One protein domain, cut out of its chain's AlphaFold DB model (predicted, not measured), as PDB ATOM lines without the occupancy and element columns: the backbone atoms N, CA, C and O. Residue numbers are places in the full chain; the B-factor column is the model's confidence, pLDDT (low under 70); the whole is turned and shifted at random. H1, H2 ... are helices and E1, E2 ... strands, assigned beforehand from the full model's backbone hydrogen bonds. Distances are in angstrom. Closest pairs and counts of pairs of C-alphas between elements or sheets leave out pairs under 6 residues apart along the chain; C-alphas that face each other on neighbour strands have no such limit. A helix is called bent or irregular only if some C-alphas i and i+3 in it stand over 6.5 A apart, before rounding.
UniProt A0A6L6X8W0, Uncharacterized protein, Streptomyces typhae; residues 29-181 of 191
ATOM      1  N   PRO A  29     175.292 161.879 149.707       56.44
ATOM      2  CA  PRO A  29     176.471 161.144 149.270       56.44
ATOM      3  C   PRO A  29     175.991 159.856 148.621       56.44
ATOM      4  O   PRO A  29     175.021 159.241 149.085       56.44
ATOM      5  N   CYS A  30     176.596 159.507 147.492       57.94
ATOM      6  CA  CYS A  30     176.082 158.420 146.681       57.94
ATOM      7  C   CYS A  30     175.900 157.171 147.553       57.94
ATOM      8  O   CYS A  30     176.853 156.718 148.178       57.94
ATOM      9  N   HIS A  31     174.683 156.612 147.599       53.75
ATOM     10  CA  HIS A  31     174.432 155.364 148.317       53.75
ATOM     11  C   HIS A  31     175.249 154.252 147.666       53.75
ATOM     12  O   HIS A  31     174.837 153.635 146.680       53.75
ATOM     13  N   VAL A  32     176.439 154.024 148.194       58.16
ATOM     14  CA  VAL A  32     177.188 152.819 147.918       58.16
ATOM     15  C   VAL A  32     176.520 151.724 148.748       58.16
ATOM     16  O   VAL A  32     176.235 151.934 149.925       58.16
ATOM     17  N   ASP A  33     176.211 150.574 148.143       55.84
ATOM     18  CA  ASP A  33     175.685 149.374 148.829       55.84
ATOM     19  C   ASP A  33     176.777 148.764 149.743       55.84
ATOM     20  O   ASP A  33     177.182 147.610 149.592       55.84
ATOM     21  N   GLU A  34     177.353 149.569 150.632       58.66
ATOM     22  CA  GLU A  34     178.752 149.408 151.019       58.66
ATOM     23  C   GLU A  34     178.994 148.378 152.116       58.66
ATOM     24  O   GLU A  34     180.076 147.804 152.183       58.66
ATOM     25  N   ASP A  35     177.986 148.043 152.916       63.59
ATOM     26  CA  ASP A  35     178.236 147.282 154.145       63.59
ATOM     27  C   ASP A  35     177.298 146.102 154.375       63.59
ATOM     28  O   ASP A  35     177.361 145.439 155.414       63.59
ATOM     29  N   VAL A  36     176.443 145.772 153.405       79.75
ATOM     30  CA  VAL A  36     175.556 144.623 153.584       79.75
ATOM     31  C   VAL A  36     176.335 143.335 153.351       79.75
ATOM     32  O   VAL A  36     176.736 143.017 152.229       79.75
ATOM     33  N   LEU A  37     176.535 142.561 154.417       88.81
ATOM     34  CA  LEU A  37     177.072 141.210 154.315       88.81
ATOM     35  C   LEU A  37     176.054 140.281 153.642       88.81
ATOM     36  O   LEU A  37     174.848 140.469 153.757       88.81
ATOM     37  N   TRP A  38     176.527 139.255 152.940       89.50
ATOM     38  CA  TRP A  38     175.685 138.353 152.150       89.50
ATOM     39  C   TRP A  38     175.591 136.960 152.770       89.50
ATOM     40  O   TRP A  38     176.537 136.466 153.383       89.50
ATOM     41  N   ALA A  39     174.459 136.289 152.575       90.25
ATOM     42  CA  ALA A  39     174.308 134.885 152.927       90.25
ATOM     43  C   ALA A  39     175.002 133.987 151.888       90.25
ATOM     44  O   ALA A  39     174.939 134.236 150.680       90.25
ATOM     45  N   ALA A  40     175.631 132.909 152.361       89.56
ATOM     46  CA  ALA A  40     176.135 131.854 151.491       89.56
ATOM     47  C   ALA A  40     174.980 131.002 150.933       89.56
ATOM     48  O   ALA A  40     173.980 130.733 151.608       89.56
ATOM     49  N   SER A  41     175.122 130.538 149.694       85.88
ATOM     50  CA  SER A  41     174.165 129.629 149.065       85.88
ATOM     51  C   SER A  41     174.134 128.274 149.773       85.88
ATOM     52  O   SER A  41     175.165 127.693 150.098       85.88
ATOM     53  N   GLY A  42     172.931 127.738 149.992       76.31
ATOM     54  CA  GLY A  42     172.731 126.374 150.491       76.31
ATOM     55  C   GLY A  42     172.941 126.164 151.996       76.31
ATOM     56  O   GLY A  42     172.581 125.094 152.482       76.31
ATOM     57  N   ARG A  43     173.464 127.146 152.748       63.91
ATOM     58  CA  ARG A  43     173.539 127.131 154.225       63.91
ATOM     59  C   ARG A  43     173.493 128.555 154.786       63.91
ATOM     60  O   ARG A  43     174.488 129.271 154.744       63.91
ATOM     61  N   GLY A  44     172.350 128.958 155.336       60.19
ATOM     62  CA  GLY A  44     172.190 130.263 155.976       60.19
ATOM     63  C   GLY A  44     172.505 130.199 157.467       60.19
ATOM     64  O   GLY A  44     171.599 129.975 158.265       60.19
ATOM     65  N   ASN A  45     173.763 130.408 157.863       66.44
ATOM     66  CA  ASN A  45     174.001 130.925 159.209       66.44
ATOM     67  C   ASN A  45     173.695 132.423 159.166       66.44
ATOM     68  O   ASN A  45     174.522 133.197 158.698       66.44
ATOM     69  N   LEU A  46     172.513 132.824 159.631       74.75
ATOM     70  CA  LEU A  46     172.097 134.227 159.584       74.75
ATOM     71  C   LEU A  46     172.999 135.134 160.433       74.75
ATOM     72  O   LEU A  46     173.113 136.310 160.130       74.75
ATOM     73  N   VAL A  47     173.725 134.581 161.411       86.56
ATOM     74  CA  VAL A  47     174.626 135.330 162.304       86.56
ATOM     75  C   VAL A  47     175.952 135.697 161.632       86.56
ATOM     76  O   VAL A  47     176.613 136.652 162.047       86.56
ATOM     77  N   THR A  48     176.373 134.941 160.613       90.06
ATOM     78  CA  THR A  48     177.627 135.182 159.893       90.06
ATOM     79  C   THR A  48     177.349 135.504 158.436       90.06
ATOM     80  O   THR A  48     176.855 134.674 157.680       90.06
ATOM     81  N   GLY A  49     177.725 136.705 158.029       92.56
ATOM     82  CA  GLY A  49     177.635 137.153 156.655       92.56
ATOM     83  C   GLY A  49     178.986 137.113 155.942       92.56
ATOM     84  O   GLY A  49     180.057 137.054 156.548       92.56
ATOM     85  N   HIS A  50     178.928 137.128 154.621       92.25
ATOM     86  CA  HIS A  50     180.076 137.054 153.736       92.25
ATOM     87  C   HIS A  50     180.222 138.361 152.973       92.25
ATOM     88  O   HIS A  50     179.267 138.835 152.356       92.25
ATOM     89  N   ARG A  51     181.429 138.926 152.973       90.44
ATOM     90  CA  ARG A  51     181.717 140.093 152.146       90.44
ATOM     91  C   ARG A  51     181.803 139.671 150.691       90.44
ATOM     92  O   ARG A  51     182.473 138.691 150.349       90.44
ATOM     93  N   ARG A  52     181.101 140.412 149.845       87.19
ATOM     94  CA  ARG A  52     181.077 140.191 148.408       87.19
ATOM     95  C   ARG A  52     182.353 140.727 147.765       87.19
ATOM     96  O   ARG A  52     182.813 141.808 148.105       87.19
ATOM     97  N   ASP A  53     182.883 139.971 146.820       87.62
ATOM     98  CA  ASP A  53     183.910 140.411 145.887       87.62
ATOM     99  C   ASP A  53     183.201 140.906 144.619       87.62
ATOM    100  O   ASP A  53     182.483 140.142 143.968       87.62
ATOM    101  N   ALA A  54     183.335 142.190 144.273       80.75
ATOM    102  CA  ALA A  54     182.686 142.743 143.087       80.75
ATOM    103  C   ALA A  54     183.252 142.174 141.778       80.75
ATOM    104  O   ALA A  54     182.482 141.993 140.834       80.75
ATOM    105  N   LEU A  55     184.546 141.831 141.731       81.31
ATOM    106  CA  LEU A  55     185.241 141.339 140.537       81.31
ATOM    107  C   LEU A  55     184.777 139.937 140.165       81.31
ATOM    108  O   LEU A  55     184.403 139.658 139.023       81.31
ATOM    109  N   VAL A  56     184.772 139.052 141.157       81.69
ATOM    110  CA  VAL A  56     184.469 137.630 140.960       81.69
ATOM    111  C   VAL A  56     183.035 137.308 141.357       81.69
ATOM    112  O   VAL A  56     182.601 136.171 141.203       81.69
ATOM    113  N   GLY A  57     182.267 138.297 141.833       79.75
ATOM    114  CA  GLY A  57     180.854 138.237 142.239       79.75
ATOM    115  C   GLY A  57     180.442 136.969 142.990       79.75
ATOM    116  O   GLY A  57     179.330 136.460 142.824       79.75
ATOM    117  N   THR A  58     181.374 136.471 143.785       88.12
ATOM    118  CA  THR A  58     181.237 135.502 144.865       88.12
ATOM    119  C   THR A  58     181.604 136.237 146.155       88.12
ATOM    120  O   THR A  58     181.766 137.458 146.165       88.12
ATOM    121  N   SER A  59     181.694 135.535 147.276       90.38
ATOM    122  CA  SER A  59     182.366 136.097 148.450       90.38
ATOM    123  C   SER A  59     183.886 136.099 148.281       90.38
ATOM    124  O   SER A  59     184.425 135.250 147.569       90.38
ATOM    125  N   TRP A  60     184.581 136.945 149.041       91.50
ATOM    126  CA  TRP A  60     186.048 136.926 149.136       91.50
ATOM    127  C   TRP A  60     186.623 135.569 149.568       91.50
ATOM    128  O   TRP A  60     187.737 135.222 149.193       91.50
ATOM    129  N   CYS A  61     185.870 134.756 150.321       91.88
ATOM    130  CA  CYS A  61     186.279 133.390 150.669       91.88
ATOM    131  C   CYS A  61     185.859 132.323 149.637       91.88
ATOM    132  O   CYS A  61     185.918 131.128 149.927       91.88
ATOM    133  N   GLY A  62     185.408 132.732 148.448       91.50
ATOM    134  CA  GLY A  62     185.060 131.849 147.332       91.50
ATOM    135  C   GLY A  62     183.667 131.216 147.404       91.50
ATOM    136  O   GLY A  62     183.251 130.553 146.458       91.50
ATOM    137  N   GLN A  63     182.908 131.429 148.484       90.50
ATOM    138  CA  GLN A  63     181.530 130.936 148.587       90.50
ATOM    139  C   GLN A  63     180.602 131.636 147.593       90.50
ATOM    140  O   GLN A  63     180.694 132.848 147.374       90.50
ATOM    141  N   GLN A  64     179.671 130.866 147.034       90.44
ATOM    142  CA  GLN A  64     178.578 131.408 146.240       90.44
ATOM    143  C   GLN A  64     177.591 132.131 147.161       90.44
ATOM    144  O   GLN A  64     177.290 131.651 148.252       90.44
ATOM    145  N   LEU A  65     177.099 133.285 146.718       87.56
ATOM    146  CA  LEU A  65     176.196 134.136 147.488       87.56
ATOM    147  C   LEU A  65     174.754 133.979 146.996       87.56
ATOM    148  O   LEU A  65     174.529 133.866 145.788       87.56
ATOM    149  N   SER A  66     173.791 134.003 147.919       86.94
ATOM    150  CA  SER A  66     172.357 133.884 147.616       86.94
ATOM    151  C   SER A  66     171.620 135.223 147.675       86.94
ATOM    152  O   SER A  66     170.752 135.480 146.843       86.94
ATOM    153  N   GLY A  67     171.987 136.095 148.613       85.75
ATOM    154  CA  GLY A  67     171.385 137.415 148.771       85.75
ATOM    155  C   GLY A  67     171.960 138.197 149.955       85.75
ATOM    156  O   GLY A  67     172.771 137.648 150.708       85.75
ATOM    157  N   PRO A  68     171.548 139.464 150.118       87.12
ATOM    158  CA  PRO A  68     171.858 140.263 151.299       87.12
ATOM    159  C   PRO A  68     171.419 139.555 152.590       87.12
ATOM    160  O   PRO A  68     170.347 138.954 152.634       87.12
ATOM    161  N   ASN A  69     172.242 139.630 153.633       88.75
ATOM    162  CA  ASN A  69     171.965 139.124 154.975       88.75
ATOM    163  C   ASN A  69     172.074 140.281 155.984       88.75
ATOM    164  O   ASN A  69     173.124 140.443 156.612       88.75
ATOM    165  N   PRO A  70     171.021 141.106 156.125       83.81
ATOM    166  CA  PRO A  70     171.040 142.255 157.031       83.81
ATOM    167  C   PRO A  70     171.142 141.850 158.510       83.81
ATOM    168  O   PRO A  70     171.584 142.650 159.326       83.81
ATOM    169  N   ASP A  71     170.790 140.605 158.846       85.50
ATOM    170  CA  ASP A  71     170.829 140.076 160.214       85.50
ATOM    171  C   ASP A  71     172.220 139.538 160.613       85.50
ATOM    172  O   ASP A  71     172.424 139.072 161.738       85.50
ATOM    173  N   ALA A  72     173.198 139.591 159.701       88.88
ATOM    174  CA  ALA A  72     174.565 139.172 159.972       88.88
ATOM    175  C   ALA A  72     175.260 140.113 160.960       88.88
ATOM    176  O   ALA A  72     175.760 141.171 160.590       88.88
ATOM    177  N   CYS A  73     175.408 139.664 162.203       87.88
ATOM    178  CA  CYS A  73     176.173 140.400 163.208       87.88
ATOM    179  C   CYS A  73     177.696 140.233 163.062       87.88
ATOM    180  O   CYS A  73     178.452 140.973 163.685       87.88
ATOM    181  N   ASN A  74     178.166 139.236 162.303       90.81
ATOM    182  CA  ASN A  74     179.590 138.934 162.158       90.81
ATOM    183  C   ASN A  74     179.983 138.718 160.696       90.81
ATOM    184  O   ASN A  74     179.302 138.007 159.960       90.81
ATOM    185  N   GLU A  75     181.144 139.235 160.299       91.88
ATOM    186  CA  GLU A  75     181.758 138.897 159.014       91.88
ATOM    187  C   GLU A  75     182.531 137.570 159.104       91.88
ATOM    188  O   GLU A  75     183.253 137.303 160.070       91.88
ATOM    189  N   CYS A  76     182.417 136.735 158.069       92.69
ATOM    190  CA  CYS A  76     183.228 135.534 157.895       92.69
ATOM    191  C   CYS A  76     184.726 135.866 158.022       92.69
ATOM    192  O   CYS A  76     185.263 136.659 157.248       92.69
ATOM    193  N   ALA A  77     185.432 135.203 158.943       93.75
ATOM    194  CA  ALA A  77     186.839 135.498 159.234       93.75
ATOM    195  C   ALA A  77     187.762 135.402 158.004       93.75
ATOM    196  O   ALA A  77     188.690 136.199 157.867       93.75
ATOM    197  N   ALA A  78     187.492 134.457 157.095       94.25
ATOM    198  CA  ALA A  78     188.238 134.324 155.847       94.25
ATOM    199  C   ALA A  78     187.967 135.490 154.883       94.25
ATOM    200  O   ALA A  78     188.916 136.003 154.299       94.25
ATOM    201  N   CYS A  79     186.708 135.936 154.760       93.25
ATOM    202  CA  CYS A  79     186.377 137.131 153.974       93.25
ATOM    203  C   CYS A  79     187.114 138.352 154.525       93.25
ATOM    204  O   CYS A  79     187.814 139.016 153.771       93.25
ATOM    205  N   ARG A  80     187.042 138.564 155.846       93.62
ATOM    206  CA  ARG A  80     187.676 139.704 156.515       93.62
ATOM    207  C   ARG A  80     189.177 139.766 156.247       93.62
ATOM    208  O   ARG A  80     189.682 140.821 155.889       93.62
ATOM    209  N   ARG A  81     189.889 138.643 156.409       95.25
ATOM    210  CA  ARG A  81     191.344 138.586 156.189       95.25
ATOM    211  C   ARG A  81     191.709 138.926 154.743       95.25
ATOM    212  O   ARG A  81     192.562 139.773 154.519       95.25
ATOM    213  N   ILE A  82     191.059 138.273 153.777       94.12
ATOM    214  CA  ILE A  82     191.374 138.460 152.352       94.12
ATOM    215  C   ILE A  82     191.023 139.886 151.914       94.12
ATOM    216  O   ILE A  82     191.802 140.521 151.212       94.12
ATOM    217  N   TRP A  83     189.889 140.416 152.376       90.31
ATOM    218  CA  TRP A  83     189.501 141.793 152.099       90.31
ATOM    219  C   TRP A  83     190.506 142.798 152.670       90.31
ATOM    220  O   TRP A  83     190.900 143.711 151.960       90.31
ATOM    221  N   GLN A  84     190.988 142.610 153.904       91.88
ATOM    222  CA  GLN A  84     192.018 143.477 154.493       91.88
ATOM    223  C   GLN A  84     193.326 143.454 153.688       91.88
ATOM    224  O   GLN A  84     193.924 144.501 153.459       91.88
ATOM    225  N   GLU A  85     193.764 142.277 153.235       92.44
ATOM    226  CA  GLU A  85     194.945 142.138 152.372       92.44
ATOM    227  C   GLU A  85     194.748 142.866 151.031       92.44
ATOM    228  O   GLU A  85     195.632 143.602 150.583       92.44
ATOM    229  N   ALA A  86     193.573 142.714 150.415       89.19
ATOM    230  CA  ALA A  86     193.217 143.413 149.185       89.19
ATOM    231  C   ALA A  86     193.118 144.932 149.387       89.19
ATOM    232  O   ALA A  86     193.543 145.689 148.519       89.19
ATOM    233  N   GLU A  87     192.611 145.386 150.530       89.19
ATOM    234  CA  GLU A  87     192.497 146.804 150.864       89.19
ATOM    235  C   GLU A  87     193.875 147.455 151.023       89.19
ATOM    236  O   GLU A  87     194.126 148.522 150.465       89.19
ATOM    237  N   VAL A  88     194.826 146.768 151.666       90.81
ATOM    238  CA  VAL A  88     196.228 147.219 151.715       90.81
ATOM    239  C   VAL A  88     196.807 147.352 150.304       90.81
ATOM    240  O   VAL A  88     197.463 148.351 149.999       90.81
ATOM    241  N   ALA A  89     196.548 146.386 149.419       89.19
ATOM    242  CA  ALA A  89     196.999 146.457 148.031       89.19
ATOM    243  C   ALA A  89     196.340 147.620 147.263       89.19
ATOM    244  O   ALA A  89     197.040 148.370 146.578       89.19
ATOM    245  N   ARG A  90     195.025 147.827 147.424       89.75
ATOM    246  CA  ARG A  90     194.285 148.951 146.827       89.75
ATOM    247  C   ARG A  90     194.878 150.286 147.259       89.75
ATOM    248  O   ARG A  90     195.175 151.116 146.404       89.75
ATOM    249  N   GLN A  91     195.113 150.476 148.555       88.81
ATOM    250  CA  GLN A  91     195.683 151.713 149.094       88.81
ATOM    251  C   GLN A  91     197.126 151.944 148.639       88.81
ATOM    252  O   GLN A  91     197.509 153.077 148.348       88.81
ATOM    253  N   THR A  92     197.922 150.879 148.546       91.38
ATOM    254  CA  THR A  92     199.345 150.981 148.198       91.38
ATOM    255  C   THR A  92     199.558 151.221 146.703       91.38
ATOM    256  O   THR A  92     200.393 152.043 146.326       91.38
ATOM    257  N   TYR A  93     198.824 150.512 145.843       89.75
ATOM    258  CA  TYR A  93     199.117 150.457 144.407       89.75
ATOM    259  C   TYR A  93     198.059 151.142 143.542       89.75
ATOM    260  O   TYR A  93     198.409 151.856 142.604       89.75
ATOM    261  N   THR A  94     196.775 150.959 143.850       89.69
ATOM    262  CA  THR A  94     195.676 151.422 142.988       89.69
ATOM    263  C   THR A  94     195.272 152.865 143.291       89.69
ATOM    264  O   THR A  94     195.067 153.656 142.371       89.69
ATOM    265  N   LEU A  95     195.198 153.245 144.568       92.12
ATOM    266  CA  LEU A  95     194.735 154.563 145.005       92.12
ATOM    267  C   LEU A  95     195.592 155.719 144.459       92.12
ATOM    268  O   LEU A  95     195.015 156.660 143.911       92.12
ATOM    269  N   PRO A  96     196.943 155.666 144.478       92.75
ATOM    270  CA  PRO A  96     197.758 156.729 143.887       92.75
ATOM    271  C   PRO A  96     197.492 156.934 142.390       92.75
ATOM    272  O   PRO A  96     197.486 158.064 141.901       92.75
ATOM    273  N   GLN A  97     197.249 155.845 141.660       90.12
ATOM    274  CA  GLN A  97     196.981 155.884 140.224       90.12
ATOM    275  C   GLN A  97     195.579 156.418 139.932       90.12
ATOM    276  O   GLN A  97     195.412 157.216 139.013       90.12
ATOM    277  N   ALA A  98     194.585 156.028 140.735       89.69
ATOM    278  CA  ALA A  98     193.222 156.534 140.635       89.69
ATOM    279  C   ALA A  98     193.158 158.047 140.908       89.69
ATOM    280  O   ALA A  98     192.555 158.780 140.124       89.69
ATOM    281  N   ARG A  99     193.868 158.530 141.941       90.75
ATOM    282  CA  ARG A  99     194.037 159.969 142.215       90.75
ATOM    283  C   ARG A  99     194.621 160.707 141.018       90.75
ATOM    284  O   ARG A  99     194.082 161.723 140.592       90.75
ATOM    285  N   GLU A 100     195.723 160.202 140.464       89.12
ATOM    286  CA  GLU A 100     196.369 160.827 139.307       89.12
ATOM    287  C   GLU A 100     195.450 160.841 138.085       89.12
ATOM    288  O   GLU A 100     195.328 161.855 137.395       89.12
ATOM    289  N   TYR A 101     194.749 159.736 137.843       85.12
ATOM    290  CA  TYR A 101     193.785 159.633 136.761       85.12
ATOM    291  C   TYR A 101     192.666 160.671 136.878       85.12
ATOM    292  O   TYR A 101     192.357 161.338 135.882       85.12
ATOM    293  N   ALA A 102     192.103 160.820 138.082       86.44
ATOM    294  CA  ALA A 102     191.060 161.790 138.393       86.44
ATOM    295  C   ALA A 102     191.560 163.235 138.242       86.44
ATOM    296  O   ALA A 102     190.905 164.028 137.580       86.44
ATOM    297  N   ARG A 103     192.770 163.571 138.717       85.88
ATOM    298  CA  ARG A 103     193.365 164.911 138.504       85.88
ATOM    299  C   ARG A 103     193.509 165.268 137.026       85.88
ATOM    300  O   ARG A 103     193.264 166.399 136.619       85.88
ATOM    301  N   ARG A 104     193.899 164.294 136.200       82.31
ATOM    302  CA  ARG A 104     193.992 164.477 134.743       82.31
ATOM    303  C   ARG A 104     192.624 164.510 134.065       82.31
ATOM    304  O   ARG A 104     192.564 164.727 132.860       82.31
ATOM    305  N   TRP A 105     191.542 164.208 134.776       77.69
ATOM    306  CA  TRP A 105     190.186 164.254 134.237       77.69
ATOM    307  C   TRP A 105     189.715 165.691 134.034       77.69
ATOM    308  O   TRP A 105     189.215 166.010 132.959       77.69
ATOM    309  N   ASP A 106     189.988 166.562 135.008       67.25
ATOM    310  CA  ASP A 106     189.664 167.990 134.932       67.25
ATOM    311  C   ASP A 106     190.383 168.661 133.755       67.25
ATOM    312  O   ASP A 106     189.776 169.397 132.986       67.25
ATOM    313  N   GLN A 107     191.655 168.308 133.527       65.69
ATOM    314  CA  GLN A 107     192.428 168.777 132.367       65.69
ATOM    315  C   GLN A 107     191.850 168.273 131.035       65.69
ATOM    316  O   GLN A 107     191.825 168.997 130.048       65.69
ATOM    317  N   ARG A 108     191.338 167.035 131.001       66.88
ATOM    318  CA  ARG A 108     190.720 166.438 129.803       66.88
ATOM    319  C   ARG A 108     189.346 167.023 129.479       66.88
ATOM    320  O   ARG A 108     188.879 166.843 128.356       66.88
ATOM    321  N   HIS A 109     188.707 167.716 130.421       60.28
ATOM    322  CA  HIS A 109     187.451 168.425 130.177       60.28
ATOM    323  C   HIS A 109     187.610 169.499 129.091       60.28
ATOM    324  O   HIS A 109     186.699 169.698 128.290       60.28
ATOM    325  N   GLU A 110     188.795 170.106 129.000       59.78
ATOM    326  CA  GLU A 110     189.145 171.101 127.982       59.78
ATOM    327  C   GLU A 110     189.426 170.467 126.601       59.78
ATOM    328  O   GLU A 110     189.213 171.108 125.572       59.78
ATOM    329  N   ASP A 111     189.795 169.179 126.558       59.97
ATOM    330  CA  ASP A 111     190.222 168.446 125.351       59.97
ATOM    331  C   ASP A 111     189.086 167.677 124.630       59.97
ATOM    332  O   ASP A 111     189.334 166.888 123.713       59.97
ATOM    333  N   GLY A 112     187.826 167.891 125.021       61.59
ATOM    334  CA  GLY A 112     186.658 167.309 124.346       61.59
ATOM    335  C   GLY A 112     186.185 165.973 124.929       61.59
ATOM    336  O   GLY A 112     186.097 164.966 124.217       61.59
ATOM    337  N   LEU A 113     185.843 165.960 126.223       69.81
ATOM    338  CA  LEU A 113     185.048 164.889 126.832       69.81
ATOM    339  C   LEU A 113     183.627 164.883 126.251       69.81
ATOM    340  O   LEU A 113     182.939 165.902 126.237       69.81
ATOM    341  N   GLY A 114     183.157 163.710 125.821       73.69
ATOM    342  CA  GLY A 114     181.739 163.508 125.550       73.69
ATOM    343  C   GLY A 114     181.002 163.255 126.861       73.69
ATOM    344  O   GLY A 114     181.269 162.243 127.511       73.69
ATOM    345  N   ALA A 115     180.087 164.152 127.236       82.81
ATOM    346  CA  ALA A 115     179.116 163.925 128.303       82.81
ATOM    347  C   ALA A 115     177.775 163.507 127.690       82.81
ATOM    348  O   ALA A 115     177.253 164.194 126.810       82.81
ATOM    349  N   PHE A 116     177.233 162.371 128.117       86.75
ATOM    350  CA  PHE A 116     175.947 161.871 127.637       86.75
ATOM    351  C   PHE A 116     175.263 161.006 128.691       86.75
ATOM    352  O   PHE A 116     175.916 160.389 129.533       86.75
ATOM    353  N   ASP A 117     173.938 160.944 128.624       89.44
ATOM    354  CA  ASP A 117     173.152 160.096 129.511       89.44
ATOM    355  C   ASP A 117     173.030 158.683 128.940       89.44
ATOM    356  O   ASP A 117     172.753 158.486 127.755       89.44
ATOM    357  N   ASP A 118     173.213 157.686 129.800       91.00
ATOM    358  CA  ASP A 118     173.012 156.279 129.467       91.00
ATOM    359  C   ASP A 118     172.574 155.504 130.725       91.00
ATOM    360  O   ASP A 118     172.264 156.052 131.786       91.00
ATOM    361  N   ARG A 119     172.504 154.185 130.604       90.62
ATOM    362  CA  ARG A 119     172.225 153.253 131.685       90.62
ATOM    363  C   ARG A 119     173.529 152.790 132.326       90.62
ATOM    364  O   ARG A 119     174.514 152.556 131.631       90.62
ATOM    365  N   ALA A 120     173.514 152.523 133.631       89.38
ATOM    366  CA  ALA A 120     174.688 152.056 134.376       89.38
ATOM    367  C   ALA A 120     175.358 150.809 133.759       89.38
ATOM    368  O   ALA A 120     176.570 150.641 133.846       89.38
ATOM    369  N   GLY A 121     174.603 149.946 133.067       88.31
ATOM    370  CA  GLY A 121     175.169 148.806 132.335       88.31
ATOM    371  C   GLY A 121     176.138 149.167 131.191       88.31
ATOM    372  O   GLY A 121     176.846 148.281 130.707       88.31
ATOM    373  N   ALA A 122     176.177 150.428 130.751       90.31
ATOM    374  CA  ALA A 122     177.078 150.936 129.719       90.31
ATOM    375  C   ALA A 122     178.429 151.445 130.261       90.31
ATOM    376  O   ALA A 122     179.335 151.684 129.456       90.31
ATOM    377  N   LEU A 123     178.572 151.569 131.590       90.31
ATOM    378  CA  LEU A 123     179.802 151.999 132.267       90.31
ATOM    379  C   LEU A 123     180.963 151.060 131.949       90.31
ATOM    380  O   LEU A 123     180.791 149.843 131.933       90.31
ATOM    381  N   ARG A 124     182.147 151.607 131.718       89.81
ATOM    382  CA  ARG A 124     183.389 150.912 131.373       89.81
ATOM    383  C   ARG A 124     184.519 151.397 132.282       89.81
ATOM    384  O   ARG A 124     184.445 152.517 132.783       89.81
ATOM    385  N   PRO A 125     185.574 150.586 132.473       89.44
ATOM    386  CA  PRO A 125     186.812 151.061 133.082       89.44
ATOM    387  C   PRO A 125     187.293 152.353 132.420       89.44
ATOM    388  O   PRO A 125     187.331 152.453 131.193       89.44
ATOM    389  N   GLY A 126     187.645 153.333 133.244       87.31
ATOM    390  CA  GLY A 126     188.050 154.660 132.814       87.31
ATOM    391  C   GLY A 126     186.908 155.642 132.567       87.31
ATOM    392  O   GLY A 126     187.187 156.800 132.306       87.31
ATOM    393  N   ASP A 127     185.639 155.253 132.660       89.94
ATOM    394  CA  ASP A 127     184.568 156.251 132.636       89.94
ATOM    395  C   ASP A 127     184.531 157.041 133.947       89.94
ATOM    396  O   ASP A 127     184.830 156.506 135.019       89.94
ATOM    397  N   ALA A 128     184.087 158.293 133.870       91.06
ATOM    398  CA  ALA A 128     183.560 159.002 135.029       91.06
ATOM    399  C   ALA A 128     182.035 159.078 134.920       91.06
ATOM    400  O   ALA A 128     181.498 159.194 133.817       91.06
ATOM    401  N   TYR A 129     181.324 158.986 136.039       89.88
ATOM    402  CA  TYR A 129     179.867 159.059 136.037       89.88
ATOM    403  C   TYR A 129     179.314 159.752 137.273       89.88
ATOM    404  O   TYR A 129     179.907 159.690 138.346       89.88
ATOM    405  N   THR A 130     178.138 160.351 137.118       88.75
ATOM    406  CA  THR A 130     177.304 160.833 138.222       88.75
ATOM    407  C   THR A 130     176.009 160.026 138.244       88.75
ATOM    408  O   THR A 130     175.362 159.808 137.210       88.75
ATOM    409  N   LEU A 131     175.620 159.544 139.423       82.38
ATOM    410  CA  LEU A 131     174.357 158.832 139.605       82.38
ATOM    411  C   LEU A 131     173.216 159.850 139.712       82.38
ATOM    412  O   LEU A 131     173.330 160.819 140.455       82.38
ATOM    413  N   SER A 132     172.081 159.631 139.039       71.31
ATOM    414  CA  SER A 132     170.923 160.518 139.225       71.31
ATOM    415  C   SER A 132     170.540 160.619 140.711       71.31
ATOM    416  O   SER A 132     170.265 159.590 141.339       71.31
ATOM    417  N   GLY A 133     170.499 161.844 141.244       65.62
ATOM    418  CA  GLY A 133     170.242 162.137 142.663       65.62
ATOM    419  C   GLY A 133     171.496 162.309 143.532       65.62
ATOM    420  O   GLY A 133     171.356 162.636 144.702       65.62
ATOM    421  N   CYS A 134     172.691 162.135 142.968       72.88
ATOM    422  CA  CYS A 134     173.976 162.331 143.633       72.88
ATOM    423  C   CYS A 134     174.826 163.308 142.810       72.88
ATOM    424  O   CYS A 134     174.924 163.185 141.588       72.88
ATOM    425  N   ALA A 135     175.405 164.305 143.480       70.38
ATOM    426  CA  ALA A 135     176.222 165.332 142.834       70.38
ATOM    427  C   ALA A 135     177.691 164.908 142.662       70.38
ATOM    428  O   ALA A 135     178.474 165.634 142.054       70.38
ATOM    429  N   GLU A 136     178.074 163.754 143.211       81.38
ATOM    430  CA  GLU A 136     179.453 163.285 143.217       81.38
ATOM    431  C   GLU A 136     179.812 162.582 141.909       81.38
ATOM    432  O   GLU A 136     179.060 161.762 141.373       81.38
ATOM    433  N   THR A 137     181.002 162.907 141.409       86.44
ATOM    434  CA  THR A 137     181.603 162.233 140.262       86.44
ATOM    435  C   THR A 137     182.395 161.030 140.744       86.44
ATOM    436  O   THR A 137     183.300 161.140 141.573       86.44
ATOM    437  N   HIS A 138     182.075 159.872 140.186       89.62
ATOM    438  CA  HIS A 138     182.743 158.612 140.467       89.62
ATOM    439  C   HIS A 138     183.576 158.178 139.273       89.62
ATOM    440  O   HIS A 138     183.112 158.247 138.135       89.62
ATOM    441  N   HIS A 139     184.770 157.648 139.523       91.25
ATOM    442  CA  HIS A 139     185.641 157.138 138.466       91.25
ATOM    443  C   HIS A 139     185.645 155.613 138.475       91.25
ATOM    444  O   HIS A 139     185.987 154.991 139.478       91.25
ATOM    445  N   VAL A 140     185.273 154.988 137.360       91.31
ATOM    446  CA  VAL A 140     185.243 153.527 137.235       91.31
ATOM    447  C   VAL A 140     186.670 153.009 137.065       91.31
ATOM    448  O   VAL A 140     187.301 153.234 136.035       91.31
ATOM    449  N   ILE A 141     187.169 152.266 138.050       90.12
ATOM    450  CA  ILE A 141     188.463 151.577 137.963       90.12
ATOM    451  C   ILE A 141     188.292 150.264 137.206       90.12
ATOM    452  O   ILE A 141     189.024 149.982 136.261       90.12
ATOM    453  N   ALA A 142     187.305 149.465 137.607       88.38
ATOM    454  CA  ALA A 142     187.057 148.156 137.023       88.38
ATOM    455  C   ALA A 142     185.567 147.825 136.998       88.38
ATOM    456  O   ALA A 142     184.773 148.362 137.768       88.38
ATOM    457  N   ARG A 143     185.197 146.899 136.111       87.56
ATOM    458  CA  ARG A 143     183.846 146.354 136.001       87.56
ATOM    459  C   ARG A 143     183.915 144.842 135.892       87.56
ATOM    460  O   ARG A 143     184.581 144.330 134.994       87.56
ATOM    461  N   ALA A 144     183.147 144.141 136.715       78.12
ATOM    462  CA  ALA A 144     182.858 142.739 136.459       78.12
ATOM    463  C   ALA A 144     181.685 142.647 135.482       78.12
ATOM    464  O   ALA A 144     180.536 142.927 135.835       78.12
ATOM    465  N   ASP A 145     181.954 142.287 134.226       65.31
ATOM    466  CA  ASP A 145     180.871 142.115 133.263       65.31
ATOM    467  C   ASP A 145     180.166 140.774 133.462       65.31
ATOM    468  O   ASP A 145     180.650 139.705 133.088       65.31
ATOM    469  N   ARG A 146     178.977 140.848 134.053       68.38
ATOM    470  CA  ARG A 146     178.067 139.717 134.213       68.38
ATOM    471  C   ARG A 146     176.800 139.997 133.435       68.38
ATOM    472  O   ARG A 146     175.775 140.378 134.003       68.38
ATOM    473  N   THR A 147     176.875 139.781 132.126       62.91
ATOM    474  CA  THR A 147     175.819 140.073 131.139       62.91
ATOM    475  C   THR A 147     174.437 139.494 131.469       62.91
ATOM    476  O   THR A 147     173.440 139.987 130.955       62.91
ATOM    477  N   ARG A 148     174.350 138.484 132.348       66.25
ATOM    478  CA  ARG A 148     173.094 137.838 132.777       66.25
ATOM    479  C   ARG A 148     172.520 138.333 134.110       66.25
ATOM    480  O   ARG A 148     171.525 137.786 134.570       66.25
ATOM    481  N   THR A 149     173.136 139.320 134.756       73.44
ATOM    482  CA  THR A 149     172.652 139.854 136.041       73.44
ATOM    483  C   THR A 149     171.889 141.162 135.844       73.44
ATOM    484  O   THR A 149     172.151 141.900 134.902       73.44
ATOM    485  N   SER A 150     170.936 141.475 136.726       83.44
ATOM    486  CA  SER A 150     170.195 142.752 136.719       83.44
ATOM    487  C   SER A 150     171.032 143.953 137.178       83.44
ATOM    488  O   SER A 150     170.562 145.093 137.136       83.44
ATOM    489  N   HIS A 151     172.268 143.711 137.617       84.44
ATOM    490  CA  HIS A 151     173.179 144.704 138.178       84.44
ATOM    491  C   HIS A 151     174.499 144.746 137.407       84.44
ATOM    492  O   HIS A 151     174.827 143.841 136.644       84.44
ATOM    493  N   THR A 152     175.220 145.846 137.554       86.00
ATOM    494  CA  THR A 152     176.628 145.954 137.190       86.00
ATOM    495  C   THR A 152     177.418 146.123 138.475       86.00
ATOM    496  O   THR A 152     176.999 146.865 139.365       86.00
ATOM    497  N   ASP A 153     178.531 145.411 138.569       86.62
ATOM    498  CA  ASP A 153     179.427 145.463 139.713       86.62
ATOM    499  C   ASP A 153     180.692 146.196 139.295       86.62
ATOM    500  O   ASP A 153     181.285 145.890 138.253       86.62
ATOM    501  N   LEU A 154     181.054 147.204 140.073       87.69
ATOM    502  CA  LEU A 154     182.098 148.158 139.753       87.69
ATOM    503  C   LEU A 154     183.062 148.263 140.925       87.69
ATOM    504  O   LEU A 154     182.645 148.219 142.075       87.69
ATOM    505  N   ILE A 155     184.334 148.475 140.614       88.88
ATOM    506  CA  ILE A 155     185.265 149.105 141.545       88.88
ATOM    507  C   ILE A 155     185.349 150.561 141.125       88.88
ATOM    508  O   ILE A 155     185.645 150.845 139.959       88.88
ATOM    509  N   VAL A 156     185.079 151.474 142.052       89.81
ATOM    510  CA  VAL A 156     185.101 152.911 141.778       89.81
ATOM    511  C   VAL A 156     186.046 153.630 142.719       89.81
ATOM    512  O   VAL A 156     186.248 153.213 143.857       89.81
ATOM    513  N   TYR A 157     186.601 154.728 142.229       91.25
ATOM    514  CA  TYR A 157     187.269 155.728 143.037       91.25
ATOM    515  C   TYR A 157     186.311 156.893 143.301       91.25
ATOM    516  O   TYR A 157     185.763 157.477 142.358       91.25
ATOM    517  N   LEU A 158     186.121 157.198 144.583       88.94
ATOM    518  CA  LEU A 158     185.346 158.324 145.091       88.94
ATOM    519  C   LEU A 158     186.310 159.475 145.370       88.94
ATOM    520  O   LEU A 158     187.058 159.439 146.347       88.94
ATOM    521  N   ALA A 159     186.322 160.486 144.500       85.50
ATOM    522  CA  ALA A 159     187.301 161.569 144.588       85.50
ATOM    523  C   ALA A 159     187.138 162.421 145.858       85.50
ATOM    524  O   ALA A 159     188.139 162.826 146.442       85.50
ATOM    525  N   THR A 160     185.900 162.654 146.302       83.19
ATOM    526  CA  THR A 160     185.596 163.444 147.506       83.19
ATOM    527  C   THR A 160     186.126 162.789 148.781       83.19
ATOM    528  O   THR A 160     186.617 163.474 149.674       83.19
ATOM    529  N   GLU A 161     186.043 161.462 148.860       85.25
ATOM    530  CA  GLU A 161     186.460 160.681 150.030       85.25
ATOM    531  C   GLU A 161     187.889 160.145 149.925       85.25
ATOM    532  O   GLU A 161     188.414 159.589 150.887       85.25
ATOM    533  N   ASP A 162     188.502 160.281 148.749       88.38
ATOM    534  CA  ASP A 162     189.800 159.706 148.421       88.38
ATOM    535  C   ASP A 162     189.876 158.193 148.722       88.38
ATOM    536  O   ASP A 162     190.803 157.684 149.361       88.38
ATOM    537  N   ARG A 163     188.852 157.462 148.262       88.06
ATOM    538  CA  ARG A 163     188.619 156.051 148.601       88.06
ATOM    539  C   ARG A 163     188.313 155.208 147.369       88.06
ATOM    540  O   ARG A 163     187.666 155.667 146.430       88.06
ATOM    541  N   ILE A 164     188.759 153.952 147.386       88.94
ATOM    542  CA  ILE A 164     188.347 152.927 146.421       88.94
ATOM    543  C   ILE A 164     187.310 152.030 147.082       88.94
ATOM    544  O   ILE A 164     187.531 151.554 148.192       88.94
ATOM    545  N   THR A 165     186.208 151.764 146.389       86.19
ATOM    546  CA  THR A 165     185.128 150.939 146.930       86.19
ATOM    547  C   THR A 165     184.464 150.059 145.875       86.19
ATOM    548  O   THR A 165     184.551 150.309 144.668       86.19
ATOM    549  N   ASP A 166     183.813 149.004 146.354       85.75
ATOM    550  CA  ASP A 166     183.045 148.049 145.571       85.75
ATOM    551  C   ASP A 166     181.577 148.509 145.508       85.75
ATOM    552  O   ASP A 166     180.893 148.587 146.524       85.75
ATOM    553  N   VAL A 167     181.065 148.785 144.308       83.56
ATOM    554  CA  VAL A 167     179.705 149.304 144.088       83.56
ATOM    555  C   VAL A 167     178.888 148.331 143.265       83.56
ATOM    556  O   VAL A 167     179.362 147.756 142.283       83.56
ATOM    557  N   ARG A 168     177.608 148.212 143.609       83.75
ATOM    558  CA  ARG A 168     176.619 147.516 142.800       83.75
ATOM    559  C   ARG A 168     175.523 148.482 142.383       83.75
ATOM    560  O   ARG A 168     174.908 149.132 143.213       83.75
ATOM    561  N   ILE A 169     175.253 148.559 141.083       83.50
ATOM    562  CA  ILE A 169     174.226 149.456 140.537       83.50
ATOM    563  C   ILE A 169     173.283 148.644 139.661       83.50
ATOM    564  O   ILE A 169     173.711 147.809 138.863       83.50
ATOM    565  N   HIS A 170     171.976 148.878 139.776       86.38
ATOM    566  CA  HIS A 170     171.014 148.313 138.832       86.38
ATOM    567  C   HIS A 170     171.369 148.734 137.402       86.38
ATOM    568  O   HIS A 170     171.513 149.921 137.123       86.38
ATOM    569  N   ARG A 171     171.444 147.781 136.464       87.88
ATOM    570  CA  ARG A 171     171.911 148.053 135.089       87.88
ATOM    571  C   ARG A 171     171.095 149.112 134.367       87.88
ATOM    572  O   ARG A 171     171.621 149.723 133.451       87.88
ATOM    573  N   HIS A 172     169.831 149.289 134.746       87.12
ATOM    574  CA  HIS A 172     168.902 150.245 134.144       87.12
ATOM    575  C   HIS A 172     168.869 151.607 134.843       87.12
ATOM    576  O   HIS A 172     168.135 152.482 134.392       87.12
ATOM    577  N   ARG A 173     169.630 151.797 135.929       86.19
ATOM    578  CA  ARG A 173     169.743 153.098 136.588       86.19
ATOM    579  C   ARG A 173     170.345 154.099 135.605       86.19
ATOM    580  O   ARG A 173     171.323 153.770 134.933       86.19
ATOM    581  N   LEU A 174     169.735 155.276 135.508       88.38
ATOM    582  CA  LEU A 174     170.231 156.360 134.669       88.38
ATOM    583  C   LEU A 174     171.472 156.979 135.313       88.38
ATOM    584  O   LEU A 174     171.523 157.160 136.534       88.38
ATOM    585  N   VAL A 175     172.465 157.253 134.477       89.06
ATOM    586  CA  VAL A 175     173.717 157.904 134.850       89.06
ATOM    587  C   VAL A 175     174.087 158.903 133.767       89.06
ATOM    588  O   VAL A 175     173.868 158.642 132.583       89.06
ATOM    589  N   THR A 176     174.690 160.012 134.174       89.94
ATOM    590  CA  THR A 176     175.411 160.870 133.237       89.94
ATOM    591  C   THR A 176     176.841 160.366 133.194       89.94
ATOM    592  O   THR A 176     177.486 160.209 134.231       89.94
ATOM    593  N   LEU A 177     177.311 160.044 131.995       89.88
ATOM    594  CA  LEU A 177     178.604 159.426 131.752       89.88
ATOM    595  C   LEU A 177     179.505 160.408 131.017       89.88
ATOM    596  O   LEU A 177     179.095 161.060 130.058       89.88
ATOM    597  N   GLN A 178     180.755 160.472 131.450       89.12
ATOM    598  CA  GLN A 178     181.828 161.171 130.769       89.12
ATOM    599  C   GLN A 178     182.840 160.141 130.281       89.12
ATOM    600  O   GLN A 178     183.355 159.337 131.067       89.12
ATOM    601  N   ARG A 179     183.123 160.164 128.977       87.50
ATOM    602  CA  ARG A 179     184.101 159.271 128.345       87.50
ATOM    603  C   ARG A 179     185.075 160.067 127.479       87.50
ATOM    604  O   ARG A 179     184.632 160.909 126.695       87.50
ATOM    605  N   PRO A 180     186.387 159.782 127.532       74.81
ATOM    606  CA  PRO A 180     187.346 160.419 126.651       74.81
ATOM    607  C   PRO A 180     187.179 159.861 125.244       74.81
ATOM    608  O   PRO A 180     187.269 158.653 125.022       74.81
ATOM    609  N   SER A 181     186.993 160.768 124.289       64.69
ATOM    610  CA  SER A 181     186.805 160.500 122.858       64.69
ATOM    611  C   SER A 181     187.946 159.673 122.235       64.69
ATOM    612  O   SER A 181     187.751 159.004 121.223       64.69
TER     613      SER A 181
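This is residues 29 to 181 of the 191 residues of an uncharacterized protein of Streptomyces typhae (UniProt A0A6L6X8W0). A strongly twisted sheet of six strands makes one lobe, and a small second lobe holds the hairpin E1 and E2 with its long loop, residues 41 to 64. One long bent helix, H1, runs along both: its arm H1b is over the sheet, and its arm H1a reaches on toward the small lobe. The printed part has 153 residues, with one named helix and eight named strands in the order E1 E2 H1 E3 E4 E5 E6 E7 E8, class mixed; the large sheet, order E3 E8 E4 E5 E6 E7, is antiparallel throughout. It is compact by its radius of gyration of the C-alphas, 16.3 A, yet elongated, with spans of 53 by 33 by 25 A.

In the large sheet, E3 is residues 113 to 119, E4 128 to 131, E5 137 to 144 at 19.9 A, E6 151 to 158 at 19.5 A, E7 163 to 170 at 21.6 A, and E8 174 to 180 at 19.3 A, ending at C-alpha 180 (187.346, 160.419, 126.651). E5 bends by 65 degrees at residue 141, E6 by 61 degrees at 155 and E7 by 51 degrees at 166. H1, residues 77 to 109, was assigned as one helix by its hydrogen bonds but is bent, with C-alphas 92 and 95 6.7 A apart. Its arms are H1a, residues 77 to 92, 22.8 A from C-alpha 77 (186.839, 135.498, 159.234), and H1b, residues 95 to 109, 21.6 A. E1 is residues 38 to 40, from C-alpha 38 (175.685, 138.353, 152.150), and E2 is 65 to 68.

E4 E5 E6 E7 form a meander, each strand the antiparallel neighbour of the one before. Within hydrogen-bond range are N 129 and O 138 of E4 and E5, 2.9 A, N 141 and O 155 of E5 and E6, 2.8 A, and N 154 and O 167 of E6 and E7, 2.8 A. E8 pairs with E4 by N 178 and O 128, 2.8 A, and with edge strand E3 by N 177 and O 116, 2.9 A. H1b and the sheet make two layers, a helix on one face of a sheet, at a height of 9.0 A. H1b lies over E5, only just not over E8, E4 and E6, slantwise at 54 degrees on the local plane; the closest C-alphas of H1b and E5, Ala 102 and His 139, are 7.1 A apart. H1a only grazes the sheet with residues 87 to 91, at a steep tilt of 52 degrees to H1b. In H1a every O i to N i+4 pair is within hydrogen-bond range, in H1b 9 of 11. E1 and E2 form a hairpin, with N 39 and O 67 2.9 A apart; both are apart from the large sheet's strands.

The C-alphas farthest apart, Arg 43 and Glu 110, are 53.5 A apart. The printed part has no cut, and the link E1 to E2 is long, 24 residues. Mean pLDDT of the printed part is 83.4; residues 29 to 35, 43 to 45, 106 to 113, 133, 145 to 148 and 181 are under 70.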